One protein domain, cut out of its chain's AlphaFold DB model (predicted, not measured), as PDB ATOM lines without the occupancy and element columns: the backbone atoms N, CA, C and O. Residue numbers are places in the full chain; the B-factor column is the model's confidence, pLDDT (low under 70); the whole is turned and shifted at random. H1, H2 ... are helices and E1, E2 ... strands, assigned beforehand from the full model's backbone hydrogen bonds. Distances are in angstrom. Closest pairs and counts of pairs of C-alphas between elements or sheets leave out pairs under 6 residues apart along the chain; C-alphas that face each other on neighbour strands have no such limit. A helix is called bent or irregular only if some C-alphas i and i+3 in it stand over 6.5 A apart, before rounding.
ATOM      1  N   SER A 227     -11.692  -1.245   6.705       85.62
ATOM      2  CA  SER A 227     -12.383  -2.385   7.322       85.62
ATOM      3  C   SER A 227     -13.331  -3.089   6.349       85.62
ATOM      4  O   SER A 227     -13.311  -4.312   6.274       85.62
ATOM      5  N   GLU A 228     -14.115  -2.339   5.567       88.19
ATOM      6  CA  GLU A 228     -15.001  -2.916   4.543       88.19
ATOM      7  C   GLU A 228     -14.207  -3.667   3.471       88.19
ATOM      8  O   GLU A 228     -14.607  -4.747   3.046       88.19
ATOM      9  N   ILE A 229     -13.046  -3.137   3.070       90.50
ATOM     10  CA  ILE A 229     -12.157  -3.814   2.119       90.50
ATOM     11  C   ILE A 229     -11.680  -5.152   2.691       90.50
ATOM     12  O   ILE A 229     -11.719  -6.155   1.979       90.50
ATOM     13  N   LEU A 230     -11.251  -5.186   3.957       89.75
ATOM     14  CA  LEU A 230     -10.785  -6.413   4.614       89.75
ATOM     15  C   LEU A 230     -11.898  -7.458   4.751       89.75
ATOM     16  O   LEU A 230     -11.655  -8.644   4.515       89.75
ATOM     17  N   ASP A 231     -13.112  -7.022   5.081       89.69
ATOM     18  CA  ASP A 231     -14.279  -7.897   5.157       89.69
ATOM     19  C   ASP A 231     -14.622  -8.491   3.783       89.69
ATOM     20  O   ASP A 231     -14.857  -9.696   3.667       89.69
ATOM     21  N   GLU A 232     -14.592  -7.675   2.726       92.31
ATOM     22  CA  GLU A 232     -14.924  -8.107   1.366       92.31
ATOM     23  C   GLU A 232     -13.877  -9.030   0.741       92.31
ATOM     24  O   GLU A 232     -14.244  -9.963   0.027       92.31
ATOM     25  N   ILE A 233     -12.588  -8.842   1.047       92.75
ATOM     26  CA  ILE A 233     -11.557  -9.815   0.660       92.75
ATOM     27  C   ILE A 233     -11.548 -11.054   1.564       92.75
ATOM     28  O   ILE A 233     -10.746 -11.949   1.324       92.75
ATOM     29  N   ASN A 234     -12.421 -11.131   2.579       92.06
ATOM     30  CA  ASN A 234     -12.522 -12.215   3.562       92.06
ATOM     31  C   ASN A 234     -11.266 -12.388   4.449       92.06
ATOM     32  O   ASN A 234     -10.932 -13.501   4.867       92.06
ATOM     33  N   TYR A 235     -10.585 -11.289   4.789       88.44
ATOM     34  CA  TYR A 235      -9.464 -11.316   5.728       88.44
ATOM     35  C   TYR A 235      -9.962 -11.409   7.175       88.44
ATOM     36  O   TYR A 235     -10.645 -10.523   7.682       88.44
ATOM     37  N   LYS A 236      -9.590 -12.490   7.870       84.06
ATOM     38  CA  LYS A 236      -9.953 -12.724   9.277       84.06
ATOM     39  C   LYS A 236      -8.722 -13.123  10.075       84.06
ATOM     40  O   LYS A 236      -8.274 -14.264   9.984       84.06
ATOM     41  N   SER A 237      -8.217 -12.203  10.891       81.25
ATOM     42  CA  SER A 237      -7.123 -12.463  11.831       81.25
ATOM     43  C   SER A 237      -7.493 -12.021  13.247       81.25
ATOM     44  O   SER A 237      -8.456 -11.286  13.463       81.25
ATOM     45  N   ARG A 238      -6.721 -12.489  14.234       69.31
ATOM     46  CA  ARG A 238      -6.856 -12.076  15.639       69.31
ATOM     47  C   ARG A 238      -6.547 -10.587  15.820       69.31
ATOM     48  O   ARG A 238      -7.089  -9.971  16.733       69.31
ATOM     49  N   PHE A 239      -5.698 -10.035  14.958       70.56
ATOM     50  CA  PHE A 239      -5.348  -8.622  14.923       70.56
ATOM     51  C   PHE A 239      -5.853  -8.034  13.606       70.56
ATOM     52  O   PHE A 239      -5.336  -8.357  12.537       70.56
ATOM     53  N   MET A 240      -6.906  -7.220  13.686       71.75
ATOM     54  CA  MET A 240      -7.404  -6.469  12.538       71.75
ATOM     55  C   MET A 240      -6.645  -5.144  12.446       71.75
ATOM     56  O   MET A 240      -6.656  -4.392  13.422       71.75
ATOM     57  N   PRO A 241      -5.985  -4.853  11.317       74.56
ATOM     58  CA  PRO A 241      -5.358  -3.557  11.120       74.56
ATOM     59  C   PRO A 241      -6.431  -2.469  10.968       74.56
ATOM     60  O   PRO A 241      -7.390  -2.629  10.214       74.56
ATOM     61  N   GLU A 242      -6.277  -1.368  11.705       65.44
ATOM     62  CA  GLU A 242      -7.231  -0.246  11.710       65.44
ATOM     63  C   GLU A 242      -6.995   0.724  10.541       65.44
ATOM     64  O   GLU A 242      -7.898   1.459  10.130       65.44
ATOM     65  N   SER A 243      -5.789   0.712   9.969       70.12
ATOM     66  CA  SER A 243      -5.419   1.526   8.820       70.12
ATOM     67  C   SER A 243      -4.389   0.820   7.939       70.12
ATOM     68  O   SER A 243      -3.700  -0.099   8.372       70.12
ATOM     69  N   GLU A 244      -4.238   1.295   6.702       62.03
ATOM     70  CA  GLU A 244      -3.207   0.801   5.778       62.03
ATOM     71  C   GLU A 244      -1.799   0.952   6.347       62.03
ATOM     72  O   GLU A 244      -0.938   0.129   6.062       62.03
ATOM     73  N   ASN A 245      -1.570   1.985   7.159       60.00
ATOM     74  CA  ASN A 245      -0.264   2.281   7.745       60.00
ATOM     75  C   ASN A 245       0.031   1.435   8.992       60.00
ATOM     76  O   ASN A 245       1.181   1.370   9.415       60.00
ATOM     77  N   ASP A 246      -0.982   0.792   9.571       60.19
ATOM     78  CA  ASP A 246      -0.830  -0.096  10.720       60.19
ATOM     79  C   ASP A 246      -0.646  -1.526  10.223       60.19
ATOM     80  O   ASP A 246      -1.600  -2.299  10.186       60.19
ATOM     81  N   CYS A 247       0.554  -1.905   9.785       54.81
ATOM     82  CA  CYS A 247       0.783  -3.276   9.322       54.81
ATOM     83  C   CYS A 247       2.077  -3.875   9.874       54.81
ATOM     84  O   CYS A 247       3.152  -3.780   9.288       54.81
ATOM     85  N   SER A 248       1.913  -4.580  10.995       58.31
ATOM     86  CA  SER A 248       2.684  -5.782  11.311       58.31
ATOM     87  C   SER A 248       2.579  -6.816  10.179       58.31
ATOM     88  O   SER A 248       1.629  -6.771   9.398       58.31
ATOM     89  N   GLU A 249       3.521  -7.763  10.122       66.44
ATOM     90  CA  GLU A 249       3.537  -8.886   9.168       66.44
ATOM     91  C   GLU A 249       2.126  -9.482   8.974       66.44
ATOM     92  O   GLU A 249       1.497  -9.870   9.968       66.44
ATOM     93  N   PRO A 250       1.589  -9.512   7.738       67.81
ATOM     94  CA  PRO A 250       0.255 -10.040   7.502       67.81
ATOM     95  C   PRO A 250       0.224 -11.532   7.841       67.81
ATOM     96  O   PRO A 250       1.128 -12.289   7.490       67.81
ATOM     97  N   ASP A 251      -0.831 -11.966   8.529       76.31
ATOM     98  CA  ASP A 251      -0.999 -13.366   8.914       76.31
ATOM     99  C   ASP A 251      -1.170 -14.221   7.651       76.31
ATOM    100  O   ASP A 251      -2.239 -14.238   7.037       76.31
ATOM    101  N   ALA A 252      -0.105 -14.925   7.256       79.56
ATOM    102  CA  ALA A 252      -0.056 -15.701   6.018       79.56
ATOM    103  C   ALA A 252      -1.204 -16.722   5.908       79.56
ATOM    104  O   ALA A 252      -1.696 -16.992   4.814       79.56
ATOM    105  N   GLU A 253      -1.676 -17.276   7.028       82.19
ATOM    106  CA  GLU A 253      -2.777 -18.243   7.033       82.19
ATOM    107  C   GLU A 253      -4.152 -17.570   6.881       82.19
ATOM    108  O   GLU A 253      -5.095 -18.172   6.359       82.19
ATOM    109  N   ALA A 254      -4.274 -16.312   7.308       84.75
ATOM    110  CA  ALA A 254      -5.444 -15.484   7.037       84.75
ATOM    111  C   ALA A 254      -5.445 -14.967   5.588       84.75
ATOM    112  O   ALA A 254      -6.487 -14.998   4.933       84.75
ATOM    113  N   VAL A 255      -4.283 -14.570   5.052       86.19
ATOM    114  CA  VAL A 255      -4.140 -14.092   3.665       86.19
ATOM    115  C   VAL A 255      -4.489 -15.179   2.649       86.19
ATOM    116  O   VAL A 255      -5.218 -14.897   1.707       86.19
ATOM    117  N   LYS A 256      -4.088 -16.439   2.861       87.06
ATOM    118  CA  LYS A 256      -4.456 -17.558   1.962       87.06
ATOM    119  C   LYS A 256      -5.962 -17.767   1.793       87.06
ATOM    120  O   LYS A 256      -6.399 -18.350   0.806       87.06
ATOM    121  N   LYS A 257      -6.756 -17.342   2.778       88.69
ATOM    122  CA  LYS A 257      -8.226 -17.439   2.754       88.69
ATOM    123  C   LYS A 257      -8.875 -16.230   2.089       88.69
ATOM    124  O   LYS A 257     -10.101 -16.209   1.953       88.69
ATOM    125  N   CYS A 258      -8.069 -15.239   1.718       92.56
ATOM    126  CA  CYS A 258      -8.540 -14.053   1.047       92.56
ATOM    127  C   CYS A 258      -8.736 -14.301  -0.443       92.56
ATOM    128  O   CYS A 258      -8.053 -15.113  -1.066       92.56
ATOM    129  N   SER A 259      -9.647 -13.537  -1.024       94.75
ATOM    130  CA  SER A 259      -9.853 -13.484  -2.465       94.75
ATOM    131  C   SER A 259     -10.263 -12.077  -2.854       94.75
ATOM    132  O   SER A 259     -11.163 -11.518  -2.239       94.75
ATOM    133  N   VAL A 260      -9.641 -11.526  -3.889       94.69
ATOM    134  CA  VAL A 260     -10.051 -10.273  -4.517       94.69
ATOM    135  C   VAL A 260     -11.392 -10.495  -5.233       94.69
ATOM    136  O   VAL A 260     -11.444 -11.322  -6.154       94.69
ATOM    137  N   PRO A 261     -12.468  -9.788  -4.840       93.62
ATOM    138  CA  PRO A 261     -13.766  -9.875  -5.502       93.62
ATOM    139  C   PRO A 261     -13.734  -9.261  -6.908       93.62
ATOM    140  O   PRO A 261     -13.011  -8.297  -7.169       93.62
ATOM    141  N   TYR A 262     -14.555  -9.778  -7.824       90.75
ATOM    142  CA  TYR A 262     -14.648  -9.239  -9.190       90.75
ATOM    143  C   TYR A 262     -15.320  -7.859  -9.235       90.75
ATOM    144  O   TYR A 262     -15.113  -7.096 -10.178       90.75
ATOM    145  N   GLU A 263     -16.105  -7.540  -8.211       89.75
ATOM    146  CA  GLU A 263     -16.824  -6.286  -7.987       89.75
ATOM    147  C   GLU A 263     -15.866  -5.118  -7.725       89.75
ATOM    148  O   GLU A 263     -16.211  -3.960  -7.945       89.75
ATOM    149  N   PHE A 264     -14.620  -5.397  -7.322       90.94
ATOM    150  CA  PHE A 264     -13.604  -4.355  -7.142       90.94
ATOM    151  C   PHE A 264     -13.226  -3.670  -8.461       90.94
ATOM    152  O   PHE A 264     -12.589  -2.619  -8.438       90.94
ATOM    153  N   LYS A 265     -13.644  -4.214  -9.613       89.94
ATOM    154  CA  LYS A 265     -13.474  -3.554 -10.911       89.94
ATOM    155  C   LYS A 265     -14.163  -2.187 -10.987       89.94
ATOM    156  O   LYS A 265     -13.767  -1.370 -11.802       89.94
ATOM    157  N   ASP A 266     -15.192  -1.937 -10.177       87.69
ATOM    158  CA  ASP A 266     -15.960  -0.689 -10.246       87.69
ATOM    159  C   ASP A 266     -15.258   0.460  -9.495       87.69
ATOM    160  O   ASP A 266     -15.588   1.629  -9.691       87.69
ATOM    161  N   ASP A 267     -14.252   0.145  -8.667       87.81
ATOM    162  CA  ASP A 267     -13.454   1.124  -7.932       87.81
ATOM    163  C   ASP A 267     -11.966   0.741  -7.918       87.81
ATOM    164  O   ASP A 267     -11.478  -0.036  -7.090       87.81
ATOM    165  N   LYS A 268     -11.209   1.383  -8.816       90.25
ATOM    166  CA  LYS A 268      -9.753   1.239  -8.928       90.25
ATOM    167  C   LYS A 268      -9.017   1.529  -7.618       90.25
ATOM    168  O   LYS A 268      -7.987   0.901  -7.361       90.25
ATOM    169  N   LYS A 269      -9.509   2.463  -6.798       89.12
ATOM    170  CA  LYS A 269      -8.874   2.805  -5.518       89.12
ATOM    171  C   LYS A 269      -9.042   1.661  -4.535       89.12
ATOM    172  O   LYS A 269      -8.056   1.201  -3.972       89.12
ATOM    173  N   THR A 270     -10.260   1.142  -4.397       91.81
ATOM    174  CA  THR A 270     -10.539  -0.064  -3.603       91.81
ATOM    175  C   THR A 270      -9.660  -1.239  -4.046       91.81
ATOM    176  O   THR A 270      -8.989  -1.843  -3.209       91.81
ATOM    177  N   MET A 271      -9.576  -1.507  -5.356       94.12
ATOM    178  CA  MET A 271      -8.713  -2.558  -5.911       94.12
ATOM    179  C   MET A 271      -7.247  -2.375  -5.495       94.12
ATOM    180  O   MET A 271      -6.615  -3.298  -4.984       94.12
ATOM    181  N   LYS A 272      -6.693  -1.172  -5.680       94.00
ATOM    182  CA  LYS A 272      -5.296  -0.889  -5.336       94.00
ATOM    183  C   LYS A 272      -5.036  -1.022  -3.837       94.00
ATOM    184  O   LYS A 272      -4.041  -1.636  -3.465       94.00
ATOM    185  N   ARG A 273      -5.918  -0.489  -2.987       91.06
ATOM    186  CA  ARG A 273      -5.803  -0.560  -1.519       91.06
ATOM    187  C   ARG A 273      -5.803  -2.013  -1.033       91.06
ATOM    188  O   ARG A 273      -4.941  -2.399  -0.247       91.06
ATOM    189  N   ALA A 274      -6.693  -2.841  -1.580       92.44
ATOM    190  CA  ALA A 274      -6.729  -4.273  -1.300       92.44
ATOM    191  C   ALA A 274      -5.437  -4.985  -1.722       92.44
ATOM    192  O   ALA A 274      -4.875  -5.763  -0.952       92.44
ATOM    193  N   LEU A 275      -4.926  -4.691  -2.923       93.75
ATOM    194  CA  LEU A 275      -3.674  -5.273  -3.399       93.75
ATOM    195  C   LEU A 275      -2.479  -4.819  -2.558       93.75
ATOM    196  O   LEU A 275      -1.660  -5.655  -2.204       93.75
ATOM    197  N   MET A 276      -2.388  -3.544  -2.171       91.31
ATOM    198  CA  MET A 276      -1.322  -3.067  -1.279       91.31
ATOM    199  C   MET A 276      -1.276  -3.856   0.033       91.31
ATOM    200  O   MET A 276      -0.189  -4.224   0.481       91.31
ATOM    201  N   PHE A 277      -2.443  -4.162   0.608       90.44
ATOM    202  CA  PHE A 277      -2.547  -5.007   1.794       90.44
ATOM    203  C   PHE A 277      -2.128  -6.460   1.515       90.44
ATOM    204  O   PHE A 277      -1.263  -6.989   2.207       90.44
ATOM    205  N   LEU A 278      -2.679  -7.089   0.471       91.12
ATOM    206  CA  LEU A 278      -2.408  -8.493   0.121       91.12
ATOM    207  C   LEU A 278      -0.947  -8.749  -0.274       91.12
ATOM    208  O   LEU A 278      -0.400  -9.805   0.026       91.12
ATOM    209  N   PHE A 279      -0.304  -7.777  -0.922       90.69
ATOM    210  CA  PHE A 279       1.126  -7.805  -1.228       90.69
ATOM    211  C   PHE A 279       2.008  -7.523  -0.004       90.69
ATOM    212  O   PHE A 279       3.223  -7.667  -0.102       90.69
ATOM    213  N   GLY A 280       1.437  -7.098   1.127       87.56
ATOM    214  CA  GLY A 280       2.197  -6.696   2.309       87.56
ATOM    215  C   GLY A 280       3.083  -5.476   2.055       87.56
ATOM    216  O   GLY A 280       4.156  -5.371   2.644       87.56
ATOM    217  N   PHE A 281       2.669  -4.560   1.167       87.88
ATOM    218  CA  PHE A 281       3.504  -3.447   0.697       87.88
ATOM    219  C   PHE A 281       4.111  -2.641   1.851       87.88
ATOM    220  O   PHE A 281       5.320  -2.426   1.883       87.88
ATOM    221  N   ASN A 282       3.298  -2.234   2.828       84.44
ATOM    222  CA  ASN A 282       3.776  -1.409   3.940       84.44
ATOM    223  C   ASN A 282       4.762  -2.153   4.852       84.44
ATOM    224  O   ASN A 282       5.700  -1.530   5.326       84.44
ATOM    225  N   TYR A 283       4.626  -3.473   5.009       85.75
ATOM    226  CA  TYR A 283       5.560  -4.290   5.786       85.75
ATOM    227  C   TYR A 283       6.884  -4.506   5.039       85.75
ATOM    228  O   TYR A 283       7.962  -4.195   5.542       85.75
ATOM    229  N   TYR A 284       6.821  -4.999   3.799       84.56
ATOM    230  CA  TYR A 284       8.028  -5.346   3.047       84.56
ATOM    231  C   TYR A 284       8.800  -4.117   2.544       84.56
ATOM    232  O   TYR A 284      10.011  -4.200   2.348       84.56
ATOM    233  N   SER A 285       8.138  -2.968   2.366       84.31
ATOM    234  CA  SER A 285       8.785  -1.752   1.852       84.31
ATOM    235  C   SER A 285       9.717  -1.046   2.842       84.31
ATOM    236  O   SER A 285      10.531  -0.235   2.401       84.31
ATOM    237  N   GLU A 286       9.654  -1.336   4.148       81.81
ATOM    238  CA  GLU A 286      10.536  -0.707   5.150       81.81
ATOM    239  C   GLU A 286      12.011  -1.103   4.981       81.81
ATOM    240  O   GLU A 286      12.905  -0.310   5.274       81.81
ATOM    241  N   GLY A 287      12.274  -2.317   4.483       77.62
ATOM    242  CA  GLY A 287      13.625  -2.850   4.270       77.62
ATOM    243  C   GLY A 287      14.155  -2.719   2.838       77.62
ATOM    244  O   GLY A 287      15.275  -3.153   2.564       77.62
ATOM    245  N   MET A 288      13.365  -2.163   1.914       85.31
ATOM    246  CA  MET A 288      13.728  -2.032   0.501       85.31
ATOM    247  C   MET A 288      14.550  -0.769   0.236       85.31
ATOM    248  O   MET A 288      14.424   0.241   0.927       85.31
ATOM    249  N   ASN A 289      15.370  -0.801  -0.818       89.25
ATOM    250  CA  ASN A 289      15.919   0.436  -1.368       89.25
ATOM    251  C   ASN A 289      14.803   1.242  -2.070       89.25
ATOM    252  O   ASN A 289      13.775   0.693  -2.464       89.25
ATOM    253  N   GLU A 290      15.012   2.550  -2.239       87.69
ATOM    254  CA  GLU A 290      13.995   3.443  -2.820       87.69
ATOM    255  C   GLU A 290      13.581   3.051  -4.249       87.69
ATOM    256  O   GLU A 290      12.419   3.209  -4.610       87.69
ATOM    257  N   GLN A 291      14.494   2.494  -5.051       86.31
ATOM    258  CA  GLN A 291      14.198   2.091  -6.433       86.31
ATOM    259  C   GLN A 291      13.247   0.888  -6.483       86.31
ATOM    260  O   GLN A 291      12.244   0.919  -7.194       86.31
ATOM    261  N   ASP A 292      13.526  -0.149  -5.693       86.50
ATOM    262  CA  ASP A 292      12.696  -1.352  -5.606       86.50
ATOM    263  C   ASP A 292      11.353  -1.045  -4.935       86.50
ATOM    264  O   ASP A 292      10.323  -1.577  -5.345       86.50
ATOM    265  N   LYS A 293      11.333  -0.130  -3.957       89.94
ATOM    266  CA  LYS A 293      10.102   0.363  -3.327       89.94
ATOM    267  C   LYS A 293       9.203   1.098  -4.322       89.94
ATOM    268  O   LYS A 293       7.992   0.867  -4.349       89.94
ATOM    269  N   GLU A 294       9.784   1.963  -5.152       90.62
ATOM    270  CA  GLU A 294       9.053   2.655  -6.210       90.62
ATOM    271  C   GLU A 294       8.521   1.658  -7.247       90.62
ATOM    272  O   GLU A 294       7.340   1.707  -7.600       90.62
ATOM    273  N   LEU A 295       9.349   0.694  -7.671       90.81
ATOM    274  CA  LEU A 295       8.936  -0.378  -8.573       90.81
ATOM    275  C   LEU A 295       7.796  -1.213  -7.976       90.81
ATOM    276  O   LEU A 295       6.840  -1.522  -8.683       90.81
ATOM    277  N   PHE A 296       7.851  -1.534  -6.684       93.56
ATOM    278  CA  PHE A 296       6.819  -2.316  -6.009       93.56
ATOM    279  C   PHE A 296       5.462  -1.614  -6.047       93.56
ATOM    280  O   PHE A 296       4.457  -2.193  -6.471       93.56
ATOM    281  N   LEU A 297       5.442  -0.324  -5.701       93.06
ATOM    282  CA  LEU A 297       4.229   0.487  -5.762       93.06
ATOM    283  C   LEU A 297       3.714   0.636  -7.202       93.06
ATOM    284  O   LEU A 297       2.502   0.579  -7.441       93.06
ATOM    285  N   GLN A 298       4.621   0.816  -8.167       94.06
ATOM    286  CA  GLN A 298       4.270   0.897  -9.583       94.06
ATOM    287  C   GLN A 298       3.644  -0.411 -10.078       94.06
ATOM    288  O   GLN A 298       2.592  -0.362 -10.712       94.06
ATOM    289  N   VAL A 299       4.224  -1.570  -9.754       95.19
ATOM    290  CA  VAL A 299       3.688  -2.886 -10.133       95.19
ATOM    291  C   VAL A 299       2.286  -3.082  -9.562       95.19
ATOM    292  O   VAL A 299       1.369  -3.361 -10.330       95.19
ATOM    293  N   ILE A 300       2.076  -2.837  -8.264       95.38
ATOM    294  CA  ILE A 300       0.745  -2.947  -7.634       95.38
ATOM    295  C   ILE A 300      -0.271  -2.030  -8.326       95.38
ATOM    296  O   ILE A 300      -1.386  -2.444  -8.645       95.38
ATOM    297  N   THR A 301       0.122  -0.788  -8.613       95.50
ATOM    298  CA  THR A 301      -0.747   0.187  -9.288       95.50
ATOM    299  C   THR A 301      -1.118  -0.268 -10.700       95.50
ATOM    300  O   THR A 301      -2.266  -0.132 -11.119       95.50
ATOM    301  N   LEU A 302      -0.163  -0.822 -11.448       95.25
ATOM    302  CA  LEU A 302      -0.403  -1.317 -12.801       95.25
ATOM    303  C   LEU A 302      -1.253  -2.587 -12.804       95.25
ATOM    304  O   LEU A 302      -2.104  -2.706 -13.683       95.25
ATOM    305  N   ILE A 303      -1.078  -3.478 -11.821       95.94
ATOM    306  CA  ILE A 303      -1.951  -4.639 -11.600       95.94
ATOM    307  C   ILE A 303      -3.387  -4.172 -11.338       95.94
ATOM    308  O   ILE A 303      -4.311  -4.662 -11.982       95.94
ATOM    309  N   ALA A 304      -3.581  -3.183 -10.461       95.69
ATOM    310  CA  ALA A 304      -4.906  -2.624 -10.197       95.69
ATOM    311  C   ALA A 304      -5.556  -2.060 -11.473       95.69
ATOM    312  O   ALA A 304      -6.743  -2.258 -11.703       95.69
ATOM    313  N   GLU A 305      -4.783  -1.408 -12.346       93.44
ATOM    314  CA  GLU A 305      -5.294  -0.893 -13.623       93.44
ATOM    315  C   GLU A 305      -5.762  -1.986 -14.582       93.44
ATOM    316  O   GLU A 305      -6.822  -1.843 -15.192       93.44
ATOM    317  N   ILE A 306      -4.990  -3.066 -14.722       94.25
ATOM    318  CA  ILE A 306      -5.357  -4.182 -15.610       94.25
ATOM    319  C   ILE A 306      -6.467  -5.063 -15.008       94.25
ATOM    320  O   ILE A 306      -7.136  -5.778 -15.746       94.25
ATOM    321  N   ALA A 307      -6.692  -4.998 -13.690       93.75
ATOM    322  CA  ALA A 307      -7.736  -5.746 -12.982       93.75
ATOM    323  C   ALA A 307      -9.104  -5.031 -12.943       93.75
ATOM    324  O   ALA A 307     -10.096  -5.629 -12.533       93.75
ATOM    325  N   VAL A 308      -9.174  -3.769 -13.372       92.62
ATOM    326  CA  VAL A 308     -10.398  -2.940 -13.372       92.62
ATOM    327  C   VAL A 308     -11.089  -2.934 -14.739       92.62
ATOM    328  O   VAL A 308     -12.297  -2.735 -14.830       92.62
ATOM    329  N   SER A 309     -10.348  -3.179 -15.824       90.00
ATOM    330  CA  SER A 309     -10.898  -3.146 -17.182       90.00
ATOM    331  C   SER A 309     -10.123  -4.025 -18.160       90.00
ATOM    332  O   SER A 309      -8.923  -4.264 -17.998       90.00
ATOM    333  N   ASP A 310     -10.811  -4.475 -19.210       91.00
ATOM    334  CA  ASP A 310     -10.198  -5.247 -20.289       91.00
ATOM    335  C   ASP A 310      -9.097  -4.430 -20.972       91.00
ATOM    336  O   ASP A 310      -9.315  -3.323 -21.470       91.00
ATOM    337  N   SER A 311      -7.895  -4.995 -21.012       87.88
ATOM    338  CA  SER A 311      -6.686  -4.295 -21.431       87.88
ATOM    339  C   SER A 311      -6.051  -4.973 -22.640       87.88
ATOM    340  O   SER A 311      -5.886  -6.190 -22.681       87.88
ATOM    341  N   LYS A 312      -5.640  -4.188 -23.642       86.50
ATOM    342  CA  LYS A 312      -4.851  -4.698 -24.775       86.50
ATOM    343  C   LYS A 312      -3.375  -4.737 -24.388       86.50
ATOM    344  O   LYS A 312      -2.733  -3.692 -24.313       86.50
ATOM    345  N   LEU A 313      -2.838  -5.932 -24.158       85.25
ATOM    346  CA  LEU A 313      -1.458  -6.156 -23.725       85.25
ATOM    347  C   LEU A 313      -0.768  -7.101 -24.709       85.25
ATOM    348  O   LEU A 313      -1.248  -8.205 -24.942       85.25
ATOM    349  N   GLY A 314       0.348  -6.677 -25.311       68.75
ATOM    350  CA  GLY A 314       1.137  -7.539 -26.207       68.75
ATOM    351  C   GLY A 314       0.350  -8.104 -27.400       68.75
ATOM    352  O   GLY A 314       0.555  -9.249 -27.784       68.75
ATOM    353  N   GLY A 315      -0.606  -7.342 -27.943       75.81
ATOM    354  CA  GLY A 315      -1.441  -7.767 -29.076       75.81
ATOM    355  C   GLY A 315      -2.618  -8.687 -28.723       75.81
ATOM    356  O   GLY A 315      -3.439  -8.958 -29.596       75.81
ATOM    357  N   ARG A 316      -2.757  -9.112 -27.457       83.94
ATOM    358  CA  ARG A 316      -3.932  -9.840 -26.949       83.94
ATOM    359  C   ARG A 316      -4.812  -8.942 -26.081       83.94
ATOM    360  O   ARG A 316      -4.318  -8.062 -25.378       83.94
ATOM    361  N   THR A 317      -6.119  -9.174 -26.121       90.06
ATOM    362  CA  THR A 317      -7.046  -8.593 -25.144       90.06
ATOM    363  C   THR A 317      -7.033  -9.474 -23.905       90.06
ATOM    364  O   THR A 317      -7.380 -10.647 -23.990       90.06
ATOM    365  N   VAL A 318      -6.612  -8.906 -22.783       91.19
ATOM    366  CA  VAL A 318      -6.589  -9.544 -21.468       91.19
ATOM    367  C   VAL A 318      -7.809  -9.066 -20.713       91.19
ATOM    368  O   VAL A 318      -8.003  -7.857 -20.564       91.19
ATOM    369  N   LYS A 319      -8.644 -10.004 -20.273       93.12
ATOM    370  CA  LYS A 319      -9.864  -9.654 -19.551       93.12
ATOM    371  C   LYS A 319      -9.570  -9.416 -18.081       93.12
ATOM    372  O   LYS A 319      -8.783 -10.146 -17.481       93.12
ATOM    373  N   TYR A 320     -10.254  -8.449 -17.478       92.94
ATOM    374  CA  TYR A 320     -10.014  -8.084 -16.075       92.94
ATOM    375  C   TYR A 320     -10.169  -9.285 -15.117       92.94
ATOM    376  O   TYR A 320      -9.392  -9.462 -14.178       92.94
ATOM    377  N   HIS A 321     -11.132 -10.171 -15.395       93.25
ATOM    378  CA  HIS A 321     -11.385 -11.356 -14.579       93.25
ATOM    379  C   HIS A 321     -10.262 -12.404 -14.665       93.25
ATOM    380  O   HIS A 321     -10.088 -13.170 -13.724       93.25
ATOM    381  N   GLU A 322      -9.491 -12.455 -15.759       93.62
ATOM    382  CA  GLU A 322      -8.329 -13.351 -15.889       93.62
ATOM    383  C   GLU A 322      -7.211 -12.903 -14.947       93.62
ATOM    384  O   GLU A 322      -6.607 -13.727 -14.264       93.62
ATOM    385  N   VAL A 323      -7.003 -11.586 -14.840       94.50
ATOM    386  CA  VAL A 323      -6.056 -11.000 -13.887       94.50
ATOM    387  C   VAL A 323      -6.474 -11.317 -12.455       94.50
ATOM    388  O   VAL A 323      -5.672 -11.849 -11.695       94.50
ATOM    389  N   ILE A 324      -7.732 -11.042 -12.094       95.38
ATOM    390  CA  ILE A 324      -8.245 -11.306 -10.741       95.38
ATOM    391  C   ILE A 324      -8.169 -12.801 -10.401       95.38
ATOM    392  O   ILE A 324      -7.719 -13.151  -9.311       95.38
ATOM    393  N   SER A 325      -8.531 -13.687 -11.337       94.75
ATOM    394  CA  SER A 325      -8.417 -15.142 -11.144       94.75
ATOM    395  C   SER A 325      -6.980 -15.533 -10.819       94.75
ATOM    396  O   SER A 325      -6.728 -16.231  -9.838       94.75
ATOM    397  N   ARG A 326      -6.026 -15.013 -11.597       94.62
ATOM    398  CA  ARG A 326      -4.615 -15.330 -11.418       94.62
ATOM    399  C   ARG A 326      -4.047 -14.783 -10.107       94.62
ATOM    400  O   ARG A 326      -3.277 -15.469  -9.442       94.62
ATOM    401  N   LEU A 327      -4.452 -13.581  -9.704       95.31
ATOM    402  CA  LEU A 327      -4.095 -13.022  -8.397       95.31
ATOM    403  C   LEU A 327      -4.624 -13.900  -7.261       95.31
ATOM    404  O   LEU A 327      -3.872 -14.222  -6.347       95.31
ATOM    405  N   ASN A 328      -5.877 -14.344  -7.346       95.06
ATOM    406  CA  ASN A 328      -6.487 -15.209  -6.339       95.06
ATOM    407  C   ASN A 328      -5.797 -16.577  -6.235       95.06
ATOM    408  O   ASN A 328      -5.621 -17.081  -5.129       95.06
ATOM    409  N   GLU A 329      -5.325 -17.147  -7.349       93.69
ATOM    410  CA  GLU A 329      -4.493 -18.359  -7.331       93.69
ATOM    411  C   GLU A 329      -3.172 -18.143  -6.578       93.69
ATOM    412  O   GLU A 329      -2.767 -18.988  -5.778       93.69
ATOM    413  N   LEU A 330      -2.500 -17.007  -6.792       92.94
ATOM    414  CA  LEU A 330      -1.256 -16.684  -6.086       92.94
ATOM    415  C   LEU A 330      -1.488 -16.398  -4.597       92.94
ATOM    416  O   LEU A 330      -0.687 -16.834  -3.770       92.94
ATOM    417  N   ILE A 331      -2.583 -15.713  -4.249       92.50
ATOM    418  CA  ILE A 331      -2.979 -15.435  -2.858       92.50
ATOM    419  C   ILE A 331      -3.236 -16.743  -2.111       92.50
ATOM    420  O   ILE A 331      -2.662 -16.957  -1.043       92.50
ATOM    421  N   ALA A 332      -4.016 -17.656  -2.696       90.69
ATOM    422  CA  ALA A 332      -4.341 -18.947  -2.088       90.69
ATOM    423  C   ALA A 332      -3.093 -19.797  -1.784       90.69
ATOM    424  O   ALA A 332      -3.084 -20.580  -0.832       90.69
ATOM    425  N   ASN A 333      -2.022 -19.614  -2.560       88.12
ATOM    426  CA  ASN A 333      -0.749 -20.308  -2.380       88.12
ATOM    427  C   ASN A 333       0.291 -19.503  -1.581       88.12
ATOM    428  O   ASN A 333       1.390 -20.000  -1.359       88.12
ATOM    429  N   ASN A 334      -0.043 -18.293  -1.116       87.81
ATOM    430  CA  ASN A 334       0.882 -17.366  -0.452       87.81
ATOM    431  C   ASN A 334       2.128 -17.029  -1.298       87.81
ATOM    432  O   ASN A 334       3.212 -16.831  -0.763       87.81
ATOM    433  N   MET A 335       1.971 -16.967  -2.622       88.25
ATOM    434  CA  MET A 335       3.068 -16.755  -3.577       88.25
ATOM    435  C   MET A 335       3.093 -15.336  -4.157       88.25
ATOM    436  O   MET A 335       3.884 -15.050  -5.049       88.25
ATOM    437  N   LEU A 336       2.204 -14.445  -3.708       89.62
ATOM    438  CA  LEU A 336       2.017 -13.122  -4.308       89.62
ATOM    439  C   LEU A 336       3.272 -12.237  -4.171       89.62
ATOM    440  O   LEU A 336       3.701 -11.600  -5.134       89.62
ATOM    441  N   TYR A 337       3.886 -12.232  -2.987       89.19
ATOM    442  CA  TYR A 337       5.129 -11.501  -2.748       89.19
ATOM    443  C   TYR A 337       6.342 -12.191  -3.390       89.19
ATOM    444  O   TYR A 337       7.164 -11.522  -4.012       89.19
ATOM    445  N   ASP A 338       6.417 -13.526  -3.337       89.00
ATOM    446  CA  ASP A 338       7.478 -14.299  -4.005       89.00
ATOM    447  C   ASP A 338       7.480 -14.077  -5.523       89.00
ATOM    448  O   ASP A 338       8.534 -13.902  -6.139       89.00
ATOM    449  N   TRP A 339       6.288 -13.999  -6.121       93.69
ATOM    450  CA  TRP A 339       6.115 -13.613  -7.515       93.69
ATOM    451  C   TRP A 339       6.744 -12.245  -7.790       93.69
ATOM    452  O   TRP A 339       7.521 -12.112  -8.739       93.69
ATOM    453  N   PHE A 340       6.477 -11.248  -6.942       92.12
ATOM    454  CA  PHE A 340       7.063  -9.918  -7.092       92.12
ATOM    455  C   PHE A 340       8.592  -9.951  -6.953       92.12
ATOM    456  O   PHE A 340       9.289  -9.385  -7.794       92.12
ATOM    457  N   LEU A 341       9.133 -10.675  -5.970       89.31
ATOM    458  CA  LEU A 341      10.583 -10.839  -5.813       89.31
ATOM    459  C   LEU A 341      11.239 -11.490  -7.037       89.31
ATOM    460  O   LEU A 341      12.330 -11.082  -7.431       89.31
ATOM    461  N   SER A 342      10.571 -12.461  -7.669       90.31
ATOM    462  CA  SER A 342      11.056 -13.086  -8.907       90.31
ATOM    463  C   SER A 342      11.065 -12.124 -10.101       90.31
ATOM    464  O   SER A 342      11.880 -12.269 -11.008       90.31
ATOM    465  N   PHE A 343      10.177 -11.127 -10.093       92.00
ATOM    466  CA  PHE A 343      10.011 -10.167 -11.178       92.00
ATOM    467  C   PHE A 343      11.097  -9.076 -11.184       92.00
ATOM    468  O   PHE A 343      11.547  -8.666 -12.253       92.00
ATOM    469  N   ILE A 344      11.552  -8.621 -10.010       88.50
ATOM    470  CA  ILE A 344      12.543  -7.535  -9.864       88.50
ATOM    471  C   ILE A 344      13.825  -7.750 -10.699       88.50
ATOM    472  O   ILE A 344      14.163  -6.869 -11.496       88.50
ATOM    473  N   PRO A 345      14.575  -8.865 -10.557       86.69
ATOM    474  CA  PRO A 345      15.847  -9.032 -11.268       86.69
ATOM    475  C   PRO A 345      15.663  -9.088 -12.790       86.69
ATOM    476  O   PRO A 345      16.504  -8.594 -13.545       86.69
ATOM    477  N   GLU A 346      14.544  -9.642 -13.240       85.31
ATOM    478  CA  GLU A 346      14.206  -9.808 -14.653       85.31
ATOM    479  C   GLU A 346      13.827  -8.465 -15.276       85.31
ATOM    480  O   GLU A 346      14.348  -8.086 -16.328       85.31
ATOM    481  N   TRP A 347      13.030  -7.663 -14.566       89.56
ATOM    482  CA  TRP A 347      12.739  -6.293 -14.971       89.56
ATOM    483  C   TRP A 347      14.002  -5.427 -15.052       89.56
ATOM    484  O   TRP A 347      14.203  -4.705 -16.033       89.56
ATOM    485  N   ASN A 348      14.889  -5.540 -14.063       86.06
ATOM    486  CA  ASN A 348      16.150  -4.802 -14.038       86.06
ATOM    487  C   ASN A 348      17.071  -5.197 -15.203       86.06
ATOM    488  O   ASN A 348      17.693  -4.325 -15.812       86.06
ATOM    489  N   THR A 349      17.109  -6.481 -15.567       87.38
ATOM    490  CA  THR A 349      17.868  -6.975 -16.729       87.38
ATOM    491  C   THR A 349      17.316  -6.397 -18.035       87.38
ATOM    492  O   THR A 349      18.067  -5.843 -18.838       87.38
ATOM    493  N   ILE A 350      15.991  -6.412 -18.220       86.62
ATOM    494  CA  ILE A 350      15.336  -5.823 -19.401       86.62
ATOM    495  C   ILE A 350      15.651  -4.323 -19.517       86.62
ATOM    496  O   ILE A 350      15.965  -3.846 -20.611       86.62
ATOM    497  N   CYS A 351      15.609  -3.585 -18.405       82.19
ATOM    498  CA  CYS A 351      15.924  -2.156 -18.389       82.19
ATOM    499  C   CYS A 351      17.377  -1.853 -18.787       82.19
ATOM    500  O   CYS A 351      17.642  -0.792 -19.351       82.19
ATOM    501  N   GLN A 352      18.316  -2.762 -18.512       80.56
ATOM    502  CA  GLN A 352      19.730  -2.601 -18.872       80.56
ATOM    503  C   GLN A 352      20.009  -2.953 -20.337       80.56
ATOM    504  O   GLN A 352      20.834  -2.307 -20.982       80.56
ATOM    505  N   GLU A 353      19.330  -3.967 -20.875       80.44
ATOM    506  CA  GLU A 353      19.593  -4.484 -22.221       80.44
ATOM    507  C   GLU A 353      18.864  -3.717 -23.333       80.44
ATOM    508  O   GLU A 353      19.282  -3.770 -24.493       80.44
ATOM    509  N   ARG A 354      17.759  -3.025 -23.019       80.88
ATOM    510  CA  ARG A 354      16.843  -2.478 -24.034       80.88
ATOM    511  C   ARG A 354      16.511  -1.010 -23.811       80.88
ATOM    512  O   ARG A 354      16.180  -0.580 -22.712       80.88
ATOM    513  N   LYS A 355      16.477  -0.241 -24.904       76.50
ATOM    514  CA  LYS A 355      15.956   1.132 -24.899       76.50
ATOM    515  C   LYS A 355      14.443   1.117 -25.133       76.50
ATOM    516  O   LYS A 355      13.982   1.021 -26.267       76.50
ATOM    517  N   ILE A 356      13.667   1.214 -24.056       80.38
ATOM    518  CA  ILE A 356      12.201   1.124 -24.100       80.38
ATOM    519  C   ILE A 356      11.595   2.518 -24.322       80.38
ATOM    520  O   ILE A 356      11.773   3.413 -23.502       80.38
ATOM    521  N   LYS A 357      10.843   2.708 -25.415       73.56
ATOM    522  CA  LYS A 357      10.184   3.994 -25.733       73.56
ATOM    523  C   LYS A 357       8.998   4.308 -24.811       73.56
ATOM    524  O   LYS A 357       8.808   5.455 -24.432       73.56
ATOM    525  N   ASN A 358       8.194   3.301 -24.457       80.44
ATOM    526  CA  ASN A 358       7.047   3.445 -23.552       80.44
ATOM    527  C   ASN A 358       7.159   2.441 -22.400       80.44
ATOM    528  O   ASN A 358       6.626   1.331 -22.466       80.44
ATOM    529  N   VAL A 359       7.881   2.847 -21.354       82.25
ATOM    530  CA  VAL A 359       8.194   2.004 -20.191       82.25
ATOM    531  C   VAL A 359       6.924   1.496 -19.516       82.25
ATOM    532  O   VAL A 359       6.831   0.315 -19.211       82.25
ATOM    533  N   ARG A 360       5.905   2.347 -19.350       86.25
ATOM    534  CA  ARG A 360       4.663   1.993 -18.649       86.25
ATOM    535  C   ARG A 360       3.853   0.925 -19.383       86.25
ATOM    536  O   ARG A 360       3.417  -0.042 -18.765       86.25
ATOM    537  N   ALA A 361       3.621   1.098 -20.685       81.25
ATOM    538  CA  ALA A 361       2.859   0.128 -21.475       81.25
ATOM    539  C   ALA A 361       3.599  -1.212 -21.582       81.25
ATOM    540  O   ALA A 361       2.982  -2.272 -21.478       81.25
ATOM    541  N   TYR A 362       4.926  -1.153 -21.730       85.69
ATOM    542  CA  TYR A 362       5.776  -2.338 -21.749       85.69
ATOM    543  C   TYR A 362       5.761  -3.063 -20.396       85.69
ATOM    544  O   TYR A 362       5.543  -4.270 -20.352       85.69
ATOM    545  N   LEU A 363       5.863  -2.320 -19.290       89.44
ATOM    546  CA  LEU A 363       5.781  -2.857 -17.934       89.44
ATOM    547  C   LEU A 363       4.441  -3.563 -17.681       89.44
ATOM    548  O   LEU A 363       4.443  -4.673 -17.166       89.44
ATOM    549  N   LYS A 364       3.303  -2.999 -18.117       90.50
ATOM    550  CA  LYS A 364       1.994  -3.686 -18.026       90.50
ATOM    551  C   LYS A 364       1.987  -5.034 -18.749       90.50
ATOM    552  O   LYS A 364       1.458  -6.010 -18.224       90.50
ATOM    553  N   ALA A 365       2.559  -5.089 -19.953       87.88
ATOM    554  CA  ALA A 365       2.633  -6.324 -20.727       87.88
ATOM    555  C   ALA A 365       3.550  -7.359 -20.054       87.88
ATOM    556  O   ALA A 365       3.172  -8.526 -19.963       87.88
ATOM    557  N   CYS A 366       4.703  -6.926 -19.534       89.06
ATOM    558  CA  CYS A 366       5.625  -7.775 -18.782       89.06
ATOM    559  C   CYS A 366       4.993  -8.313 -17.501       89.06
ATOM    560  O   CYS A 366       5.041  -9.517 -17.289       89.06
ATOM    561  N   ILE A 367       4.354  -7.456 -16.698       92.88
ATOM    562  CA  ILE A 367       3.636  -7.853 -15.478       92.88
ATOM    563  C   ILE A 367       2.641  -8.961 -15.803       92.88
ATOM    564  O   ILE A 367       2.654  -9.995 -15.148       92.88
ATOM    565  N   TRP A 368       1.810  -8.780 -16.834       92.81
ATOM    566  CA  TRP A 368       0.829  -9.797 -17.197       92.81
ATOM    567  C   TRP A 368       1.466 -11.102 -17.694       92.81
ATOM    568  O   TRP A 368       1.031 -12.171 -17.276       92.81
ATOM    569  N   SER A 369       2.493 -11.043 -18.554       89.81
ATOM    570  CA  SER A 369       3.198 -12.260 -18.999       89.81
ATOM    571  C   SER A 369       3.796 -13.004 -17.810       89.81
ATOM    572  O   SER A 369       3.551 -14.195 -17.656       89.81
ATOM    573  N   TRP A 370       4.481 -12.280 -16.921       91.44
ATOM    574  CA  TRP A 370       5.122 -12.845 -15.739       91.44
ATOM    575  C   TRP A 370       4.108 -13.437 -14.766       91.44
ATOM    576  O   TRP A 370       4.311 -14.522 -14.240       91.44
ATOM    577  N   LEU A 371       2.989 -12.748 -14.529       90.88
ATOM    578  CA  LEU A 371       1.893 -13.235 -13.688       90.88
ATOM    579  C   LEU A 371       1.298 -14.535 -14.244       90.88
ATOM    580  O   LEU A 371       1.051 -15.478 -13.494       90.88
ATOM    581  N   ASN A 372       1.091 -14.592 -15.558       87.75
ATOM    582  CA  ASN A 372       0.474 -15.728 -16.234       87.75
ATOM    583  C   ASN A 372       1.418 -16.934 -16.385       87.75
ATOM    584  O   ASN A 372       0.953 -18.067 -16.380       87.75
ATOM    585  N   GLU A 373       2.723 -16.704 -16.530       85.44
ATOM    586  CA  GLU A 373       3.739 -17.755 -16.702       85.44
ATOM    587  C   GLU A 373       4.323 -18.261 -15.375       85.44
ATOM    588  O   GLU A 373       5.014 -19.274 -15.361       85.44
ATOM    589  N   TYR A 374       4.044 -17.587 -14.254       85.81
ATOM    590  CA  TYR A 374       4.586 -17.977 -12.954       85.81
ATOM    591  C   TYR A 374       4.122 -19.375 -12.525       85.81
ATOM    592  O   TYR A 374       2.932 -19.622 -12.326       85.81
TER     593      TYR A 374
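This is residues 227 to 374 of the 530 residues of an uncharacterized protein of Ruminococcus sp (UniProt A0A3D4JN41). The long helix H6 runs through the core of a helical body, with H4, H7 and H9 packed across it and H5 folded back along its first part as a helical hairpin. H8 passes near H6, H7 and H9, while the small hairpin of strands E1 and E2 sits by H9. H1, H2 and the loop between them make one end of the longest axis, and residues 352 to 358, which stick out, make the other. The printed part has 148 residues with nine named helices and two named strands, in the order H1 H2 H3 H4 H5 H6 E1 E2 H7 H8 H9; the sheet, E1 - E2, is antiparallel and the class is mostly helix. The whole is compact, with a radius of gyration of the C-alphas of 15.1 A and spans of 48 by 33 by 24 A.

E1 is residues 311 to 313, from C-alpha 311 at (-6.686, -4.295, -21.431), and E2 is 316 to 318. H6, residues 290 to 308, is 27.3 A long, from C-alpha 290 at (13.995, 3.443, -2.820) to C-alpha 308 at (-10.398, -2.940, -13.372). H7 is 320 to 332, 18.6 A; H8 is 336 to 353, 26.5 A; H9 is 359 to 373, 20.6 A. H4 is 268 to 278, 15.2 A. The shorter helices are H1, 227 to 232; H2, 252 to 255; H3, 262 to 266; and H5, 281 to 287. H8 is only just irregular, with C-alphas 342 and 345 6.7 A apart, and has a kink of 27 degrees near residue 343.

In the hairpin of E1 and E2, N 311 and O 318 are 2.9 A apart, within hydrogen-bond range. The closest C-alphas of E1 and H9 are Leu 313 and Ala 365, 5.1 A. H6, the hub, touches H9 about perpendicular at 74 degrees, closest C-alphas Leu 302 and Lys 364, 6.2 A. It touches H4 at a steep tilt of 53 degrees, C-alphas of Lys 272 and Ala 304 closest at 5.2 A, and H7 at 55 degrees, also steep, Ala 307 and Tyr 320 closest at 4.5 A. H5 and H6 form a hairpin and only just touch, with 3 pairs of C-alphas within 8 A, Ser 285 and Lys 293 closest at 5.7 A. H6 touches H3 with residues 307 to 308 of H6 alone, the closest C-alphas being those of Lys 265 and Val 308, 4.0 A apart. H8 is close to but not clearly touching H9, closest C-alphas Phe 343 and Trp 370, 7.2 A. H1 only just touches H4, with 3 pairs, and H2 is close to but not clearly touching H7, closest C-alphas Val 255 and Ile 331, 6.8 A. Every O i to N i+4 pair is within hydrogen-bond range in H1, H4, H6, H7 and H9; it is 12 of 14 in H8, 1 of 3 in H5 with 0 of 4 O i to N i+3 pairs, and 0 of 1 in H3 with 2 of 2, while H2 is too short for one.

The C-alphas farthest apart, Arg 238 and Lys 355, are 48.4 A apart. The printed part has no cut; the link H1 to H2, 19 residues, is long. The mean pLDDT of the printed part is 86.7, and it is under 70 at residues 238, 242, 244 to 250 and 314.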